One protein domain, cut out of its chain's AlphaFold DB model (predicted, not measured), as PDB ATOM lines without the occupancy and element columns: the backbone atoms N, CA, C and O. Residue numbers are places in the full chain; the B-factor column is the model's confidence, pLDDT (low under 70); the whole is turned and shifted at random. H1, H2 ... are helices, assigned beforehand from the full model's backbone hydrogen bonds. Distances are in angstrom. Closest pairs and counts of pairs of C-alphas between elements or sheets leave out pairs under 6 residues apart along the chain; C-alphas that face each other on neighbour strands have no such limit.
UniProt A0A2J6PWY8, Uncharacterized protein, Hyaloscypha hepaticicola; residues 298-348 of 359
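Overview. This is residues 298 to 348 of the 359 residues of an uncharacterized protein of Hyaloscypha hepaticicola (UniProt A0A2J6PWY8). The longest helix, H2, lies alongside H1 in a helical hairpin, and the short H3 packs on another side of H1, so that the three helix centres make a triangle with H1 at the corner. The unnamed stretch of residues 326 to 339 loops from the last residue of H2 across to the first of H3. The printed part has 51 residues with three named helices, H1, H2 and H3 in chain order, and no named strand; its class is all helix. It is compact, with a radius of gyration of the C-alphas of 10.7 A and spans of 26 by 24 by 14 A.

Along the chain. Find C-alpha 312 at (173.028, 232.515, 285.139); from there H2 runs through residues 312 to 325, 19.9 A long, to C-alpha 325 at (160.495, 238.967, 299.138). Look back to C-alpha 298 at (166.532, 229.259, 296.406), where H1, residues 298 to 306, begins its 12.6 A. H3, residues 340 to 346, is 10.0 A long and ends at C-alpha 346 at (180.997, 222.824, 296.657).

Arrangement. H2 and H1 touch as a hairpin, the closest C-alphas being those of Ala 315 and Ala 301, 6.0 A apart. They run opposite ways at a shallow tilt of 5 degrees. H1 also touches H3, with the closest C-alphas, those of Phe 299 and Tyr 340, 7.1 A apart. These two run the same way at a shallow tilt of 29 degrees. H2 and H3 are apart. Look along the backbones of H1, H2 and H3, and every O i to N i+4 pair is within hydrogen-bond range.

Size, cuts and confidence. The C-alphas farthest apart, those of Ala 308 and Pro 327, are 27.6 A from each other. The printed part has no cut. The link from H1 to H2 is tight, and the link from H2 to H3, 14 residues, is long. The mean pLDDT of the printed part is 87.4, and no printed residue is under 70.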
ATOM      1  N   GLY A 298     165.094 228.981 296.458       90.69
ATOM      2  CA  GLY A 298     166.532 229.259 296.406       90.69
ATOM      3  C   GLY A 298     167.392 228.013 296.157       90.69
ATOM      4  O   GLY A 298     168.279 228.033 295.309       90.69
ATOM      5  N   PHE A 299     167.114 226.902 296.851       91.06
ATOM      6  CA  PHE A 299     167.863 225.650 296.661       91.06
ATOM      7  C   PHE A 299     167.467 224.933 295.360       91.06
ATOM      8  O   PHE A 299     168.299 224.271 294.746       91.06
ATOM      9  N   GLU A 300     166.235 225.128 294.887       93.00
ATOM     10  CA  GLU A 300     165.781 224.667 293.577       93.00
ATOM     11  C   GLU A 300     166.406 225.480 292.429       93.00
ATOM     12  O   GLU A 300     166.793 224.901 291.416       93.00
ATOM     13  N   ALA A 301     166.551 226.804 292.576       90.69
ATOM     14  CA  ALA A 301     167.274 227.637 291.612       90.69
ATOM     15  C   ALA A 301     168.754 227.232 291.532       90.69
ATOM     16  O   ALA A 301     169.260 227.032 290.430       90.69
ATOM     17  N   LEU A 302     169.401 227.012 292.685       90.00
ATOM     18  CA  LEU A 302     170.739 226.420 292.774       90.00
ATOM     19  C   LEU A 302     170.818 225.074 292.028       90.00
ATOM     20  O   LEU A 302     171.642 224.930 291.134       90.00
ATOM     21  N   TRP A 303     169.945 224.108 292.332       89.44
ATOM     22  CA  TRP A 303     169.932 222.804 291.649       89.44
ATOM     23  C   TRP A 303     169.739 222.944 290.131       89.44
ATOM     24  O   TRP A 303     170.403 222.283 289.335       89.44
ATOM     25  N   LYS A 304     168.809 223.792 289.680       90.25
ATOM     26  CA  LYS A 304     168.567 223.965 288.239       90.25
ATOM     27  C   LYS A 304     169.768 224.590 287.534       90.25
ATOM     28  O   LYS A 304     170.026 224.227 286.392       90.25
ATOM     29  N   LEU A 305     170.512 225.461 288.212       88.31
ATOM     30  CA  LEU A 305     171.759 226.022 287.708       88.31
ATOM     31  C   LEU A 305     172.865 224.949 287.609       88.31
ATOM     32  O   LEU A 305     173.545 224.893 286.588       88.31
ATOM     33  N   SER A 306     172.971 224.024 288.577       85.50
ATOM     34  CA  SER A 306     173.948 222.914 288.516       85.50
ATOM     35  C   SER A 306     173.671 221.897 287.421       85.50
ATOM     36  O   SER A 306     174.590 221.295 286.881       85.50
ATOM     37  N   GLU A 307     172.404 221.728 287.068       88.06
ATOM     38  CA  GLU A 307     171.966 220.853 285.982       88.06
ATOM     39  C   GLU A 307     171.962 221.546 284.605       88.06
ATOM     40  O   GLU A 307     171.450 220.968 283.647       88.06
ATOM     41  N   ALA A 308     172.443 222.795 284.505       85.00
ATOM     42  CA  ALA A 308     172.335 223.654 283.316       85.00
ATOM     43  C   ALA A 308     170.888 223.820 282.776       85.00
ATOM     44  O   ALA A 308     170.666 224.098 281.598       85.00
ATOM     45  N   LYS A 309     169.885 223.674 283.653       90.19
ATOM     46  CA  LYS A 309     168.437 223.824 283.382       90.19
ATOM     47  C   LYS A 309     167.920 225.245 283.651       90.19
ATOM     48  O   LYS A 309     166.713 225.482 283.599       90.19
ATOM     49  N   LEU A 310     168.811 226.167 284.001       90.00
ATOM     50  CA  LEU A 310     168.543 227.576 284.273       90.00
ATOM     51  C   LEU A 310     169.784 228.379 283.872       90.00
ATOM     52  O   LEU A 310     170.897 227.932 284.152       90.00
ATOM     53  N   SER A 311     169.612 229.531 283.222       88.75
ATOM     54  CA  SER A 311     170.746 230.403 282.899       88.75
ATOM     55  C   SER A 311     171.255 231.138 284.145       88.75
ATOM     56  O   SER A 311     170.545 231.256 285.148       88.75
ATOM     57  N   TRP A 312     172.480 231.666 284.078       87.94
ATOM     58  CA  TRP A 312     173.028 232.515 285.139       87.94
ATOM     59  C   TRP A 312     172.199 233.786 285.353       87.94
ATOM     60  O   TRP A 312     171.950 234.150 286.501       87.94
ATOM     61  N   ASP A 313     171.705 234.408 284.280       90.12
ATOM     62  CA  ASP A 313     170.874 235.615 284.354       90.12
ATOM     63  C   ASP A 313     169.511 235.330 285.007       90.12
ATOM     64  O   ASP A 313     169.097 236.047 285.922       90.12
ATOM     65  N   ASP A 314     168.847 234.231 284.625       90.94
ATOM     66  CA  ASP A 314     167.575 233.807 285.230       90.94
ATOM     67  C   ASP A 314     167.742 233.430 286.710       90.94
ATOM     68  O   ASP A 314     166.892 233.745 287.551       90.94
ATOM     69  N   ALA A 315     168.836 232.740 287.049       87.69
ATOM     70  CA  ALA A 315     169.159 232.397 288.429       87.69
ATOM     71  C   ALA A 315     169.422 233.659 289.260       87.69
ATOM     72  O   ALA A 315     168.880 233.798 290.358       87.69
ATOM     73  N   GLN A 316     170.188 234.612 288.721       90.06
ATOM     74  CA  GLN A 316     170.462 235.881 289.385       90.06
ATOM     75  C   GLN A 316     169.177 236.695 289.593       90.06
ATOM     76  O   GLN A 316     168.976 237.227 290.684       90.06
ATOM     77  N   ALA A 317     168.287 236.760 288.597       92.44
ATOM     78  CA  ALA A 317     166.987 237.418 288.721       92.44
ATOM     79  C   ALA A 317     166.149 236.808 289.860       92.44
ATOM     80  O   ALA A 317     165.678 237.540 290.733       92.44
ATOM     81  N   ARG A 318     166.054 235.471 289.925       92.56
ATOM     82  CA  ARG A 318     165.342 234.761 291.006       92.56
ATOM     83  C   ARG A 318     165.963 234.983 292.382       92.56
ATOM     84  O   ARG A 318     165.232 235.161 293.350       92.56
ATOM     85  N   PHE A 319     167.291 235.004 292.504       90.38
ATOM     86  CA  PHE A 319     167.930 235.301 293.791       90.38
ATOM     87  C   PHE A 319     167.715 236.753 294.230       90.38
ATOM     88  O   PHE A 319     167.508 236.992 295.420       90.38
ATOM     89  N   ARG A 320     167.691 237.718 293.295       91.38
ATOM     90  CA  ARG A 320     167.296 239.101 293.611       91.38
ATOM     91  C   ARG A 320     165.848 239.157 294.097       91.38
ATOM     92  O   ARG A 320     165.608 239.775 295.128       91.38
ATOM     93  N   GLU A 321     164.913 238.507 293.406       93.81
ATOM     94  CA  GLU A 321     163.500 238.438 293.808       93.81
ATOM     95  C   GLU A 321     163.351 237.850 295.221       93.81
ATOM     96  O   GLU A 321     162.798 238.505 296.102       93.81
ATOM     97  N   LEU A 322     163.954 236.686 295.488       91.38
ATOM     98  CA  LEU A 322     163.915 236.042 296.807       91.38
ATOM     99  C   LEU A 322     164.504 236.916 297.920       91.38
ATOM    100  O   LEU A 322     163.925 236.977 299.002       91.38
ATOM    101  N   HIS A 323     165.598 237.634 297.655       89.50
ATOM    102  CA  HIS A 323     166.179 238.589 298.602       89.50
ATOM    103  C   HIS A 323     165.241 239.773 298.911       89.50
ATOM    104  O   HIS A 323     165.272 240.308 300.017       89.50
ATOM    105  N   HIS A 324     164.416 240.209 297.953       91.44
ATOM    106  CA  HIS A 324     163.438 241.282 298.178       91.44
ATOM    107  C   HIS A 324     162.165 240.776 298.872       91.44
ATOM    108  O   HIS A 324     161.548 241.527 299.626       91.44
ATOM    109  N   THR A 325     161.755 239.528 298.623       91.25
ATOM    110  CA  THR A 325     160.495 238.967 299.138       91.25
ATOM    111  C   THR A 325     160.630 238.289 300.506       91.25
ATOM    112  O   THR A 325     159.699 238.366 301.307       91.25
ATOM    113  N   ASP A 326     161.759 237.637 300.807       84.88
ATOM    114  CA  ASP A 326     162.001 236.970 302.094       84.88
ATOM    115  C   ASP A 326     163.194 237.611 302.833       84.88
ATOM    116  O   ASP A 326     164.351 237.337 302.496       84.88
ATOM    117  N   PRO A 327     162.962 238.405 303.898       82.19
ATOM    118  CA  PRO A 327     164.035 239.069 304.645       82.19
ATOM    119  C   PRO A 327     164.954 238.094 305.399       82.19
ATOM    120  O   PRO A 327     165.979 238.503 305.939       82.19
ATOM    121  N   THR A 328     164.605 236.805 305.464       78.94
ATOM    122  CA  THR A 328     165.456 235.761 306.048       78.94
ATOM    123  C   THR A 328     166.259 234.980 305.016       78.94
ATOM    124  O   THR A 328     167.042 234.125 305.415       78.94
ATOM    125  N   PHE A 329     166.098 235.251 303.713       84.94
ATOM    126  CA  PHE A 329     166.753 234.509 302.631       84.94
ATOM    127  C   PHE A 329     168.253 234.280 302.897       84.94
ATOM    128  O   PHE A 329     168.715 233.144 302.909       84.94
ATOM    129  N   CYS A 330     169.003 235.329 303.240       84.00
ATOM    130  CA  CYS A 330     170.450 235.247 303.478       84.00
ATOM    131  C   CYS A 330     170.876 234.376 304.681       84.00
ATOM    132  O   CYS A 330     172.049 234.022 304.773       84.00
ATOM    133  N   SER A 331     169.965 234.038 305.602       82.81
ATOM    134  CA  SER A 331     170.229 233.189 306.777       82.81
ATOM    135  C   SER A 331     169.577 231.802 306.693       82.81
ATOM    136  O   SER A 331     169.567 231.059 307.679       82.81
ATOM    137  N   GLN A 332     169.045 231.433 305.522       87.81
ATOM    138  CA  GLN A 332     168.488 230.107 305.269       87.81
ATOM    139  C   GLN A 332     169.580 229.081 304.964       87.81
ATOM    140  O   GLN A 332     170.510 229.322 304.192       87.81
ATOM    141  N   VAL A 333     169.421 227.894 305.549       89.50
ATOM    142  CA  VAL A 333     170.299 226.739 305.334       89.50
ATOM    143  C   VAL A 333     169.496 225.508 304.937       89.50
ATOM    144  O   VAL A 333     168.316 225.365 305.283       89.50
ATOM    145  N   ASP A 334     170.148 224.586 304.233       89.81
ATOM    146  CA  ASP A 334     169.597 223.259 303.989       89.81
ATOM    147  C   ASP A 334     169.520 222.433 305.302       89.81
ATOM    148  O   ASP A 334     170.101 222.802 306.334       89.81
ATOM    149  N   PRO A 335     168.809 221.290 305.317       85.75
ATOM    150  CA  PRO A 335     168.741 220.425 306.497       85.75
ATOM    151  C   PRO A 335     170.109 219.950 307.012       85.75
ATOM    152  O   PRO A 335     170.277 219.791 308.225       85.75
ATOM    153  N   SER A 336     171.104 219.823 306.129       85.06
ATOM    154  CA  SER A 336     172.482 219.463 306.479       85.06
ATOM    155  C   SER A 336     173.290 220.635 307.067       85.06
ATOM    156  O   SER A 336     174.326 220.387 307.679       85.06
ATOM    157  N   GLY A 337     172.812 221.880 306.950       84.75
ATOM    158  CA  GLY A 337     173.444 223.094 307.479       84.75
ATOM    159  C   GLY A 337     174.248 223.912 306.478       84.75
ATOM    160  O   GLY A 337     175.005 224.777 306.897       84.75
ATOM    161  N   HIS A 338     174.090 223.666 305.177       88.00
ATOM    162  CA  HIS A 338     174.812 224.404 304.142       88.00
ATOM    163  C   HIS A 338     173.949 225.565 303.645       88.00
ATOM    164  O   HIS A 338     172.793 225.365 303.264       88.00
ATOM    165  N   GLY A 339     174.508 226.774 303.645       88.25
ATOM    166  CA  GLY A 339     173.900 227.945 303.010       88.25
ATOM    167  C   GLY A 339     174.139 227.974 301.496       88.25
ATOM    168  O   GLY A 339     174.937 227.200 300.961       88.25
ATOM    169  N   TYR A 340     173.487 228.910 300.800       87.00
ATOM    170  CA  TYR A 340     173.556 229.015 299.336       87.00
ATOM    171  C   TYR A 340     174.987 229.163 298.792       87.00
ATOM    172  O   TYR A 340     175.368 228.458 297.859       87.00
ATOM    173  N   LEU A 341     175.805 230.027 299.409       84.81
ATOM    174  CA  LEU A 341     177.200 230.245 298.999       84.81
ATOM    175  C   LEU A 341     178.070 228.999 299.193       84.81
ATOM    176  O   LEU A 341     178.884 228.681 298.334       84.81
ATOM    177  N   GLN A 342     177.873 228.260 300.288       85.19
ATOM    178  CA  GLN A 342     178.639 227.042 300.556       85.19
ATOM    179  C   GLN A 342     178.355 225.964 299.499       85.19
ATOM    180  O   GLN A 342     179.280 225.314 299.026       85.19
ATOM    181  N   LYS A 343     177.095 225.840 299.060       84.81
ATOM    182  CA  LYS A 343     176.714 224.949 297.953       84.81
ATOM    183  C   LYS A 343     177.286 225.396 296.602       84.81
ATOM    184  O   LYS A 343     177.739 224.548 295.846       84.81
ATOM    185  N   ALA A 344     177.343 226.700 296.325       82.50
ATOM    186  CA  ALA A 344     177.985 227.217 295.112       82.50
ATOM    187  C   ALA A 344     179.508 226.950 295.077       82.50
ATOM    188  O   ALA A 344     180.048 226.629 294.019       82.50
ATOM    189  N   VAL A 345     180.189 227.024 296.229       82.56
ATOM    190  CA  VAL A 345     181.609 226.641 296.373       82.56
ATOM    191  C   VAL A 345     181.796 225.128 296.195       82.56
ATOM    192  O   VAL A 345     182.673 224.713 295.446       82.56
ATOM    193  N   GLU A 346     180.955 224.293 296.819       79.69
ATOM    194  CA  GLU A 346     180.997 222.824 296.657       79.69
ATOM    195  C   GLU A 346     180.826 222.363 295.200       79.69
ATOM    196  O   GLU A 346     181.330 221.303 294.829       79.69
ATOM    197  N   TRP A 347     180.126 223.144 294.377       78.31
ATOM    198  CA  TRP A 347     179.928 222.880 292.950       78.31
ATOM    199  C   TRP A 347     180.924 223.610 292.033       78.31
ATOM    200  O   TRP A 347     180.797 223.530 290.812       78.31
ATOM    201  N   GLY A 348     181.930 224.283 292.601       71.50
ATOM    202  CA  GLY A 348     183.037 224.884 291.854       71.50
ATOM    203  C   GLY A 348     182.692 226.163 291.085       71.50
ATOM    204  O   GLY A 348     183.373 226.481 290.118       71.50
TER     205      GLY A 348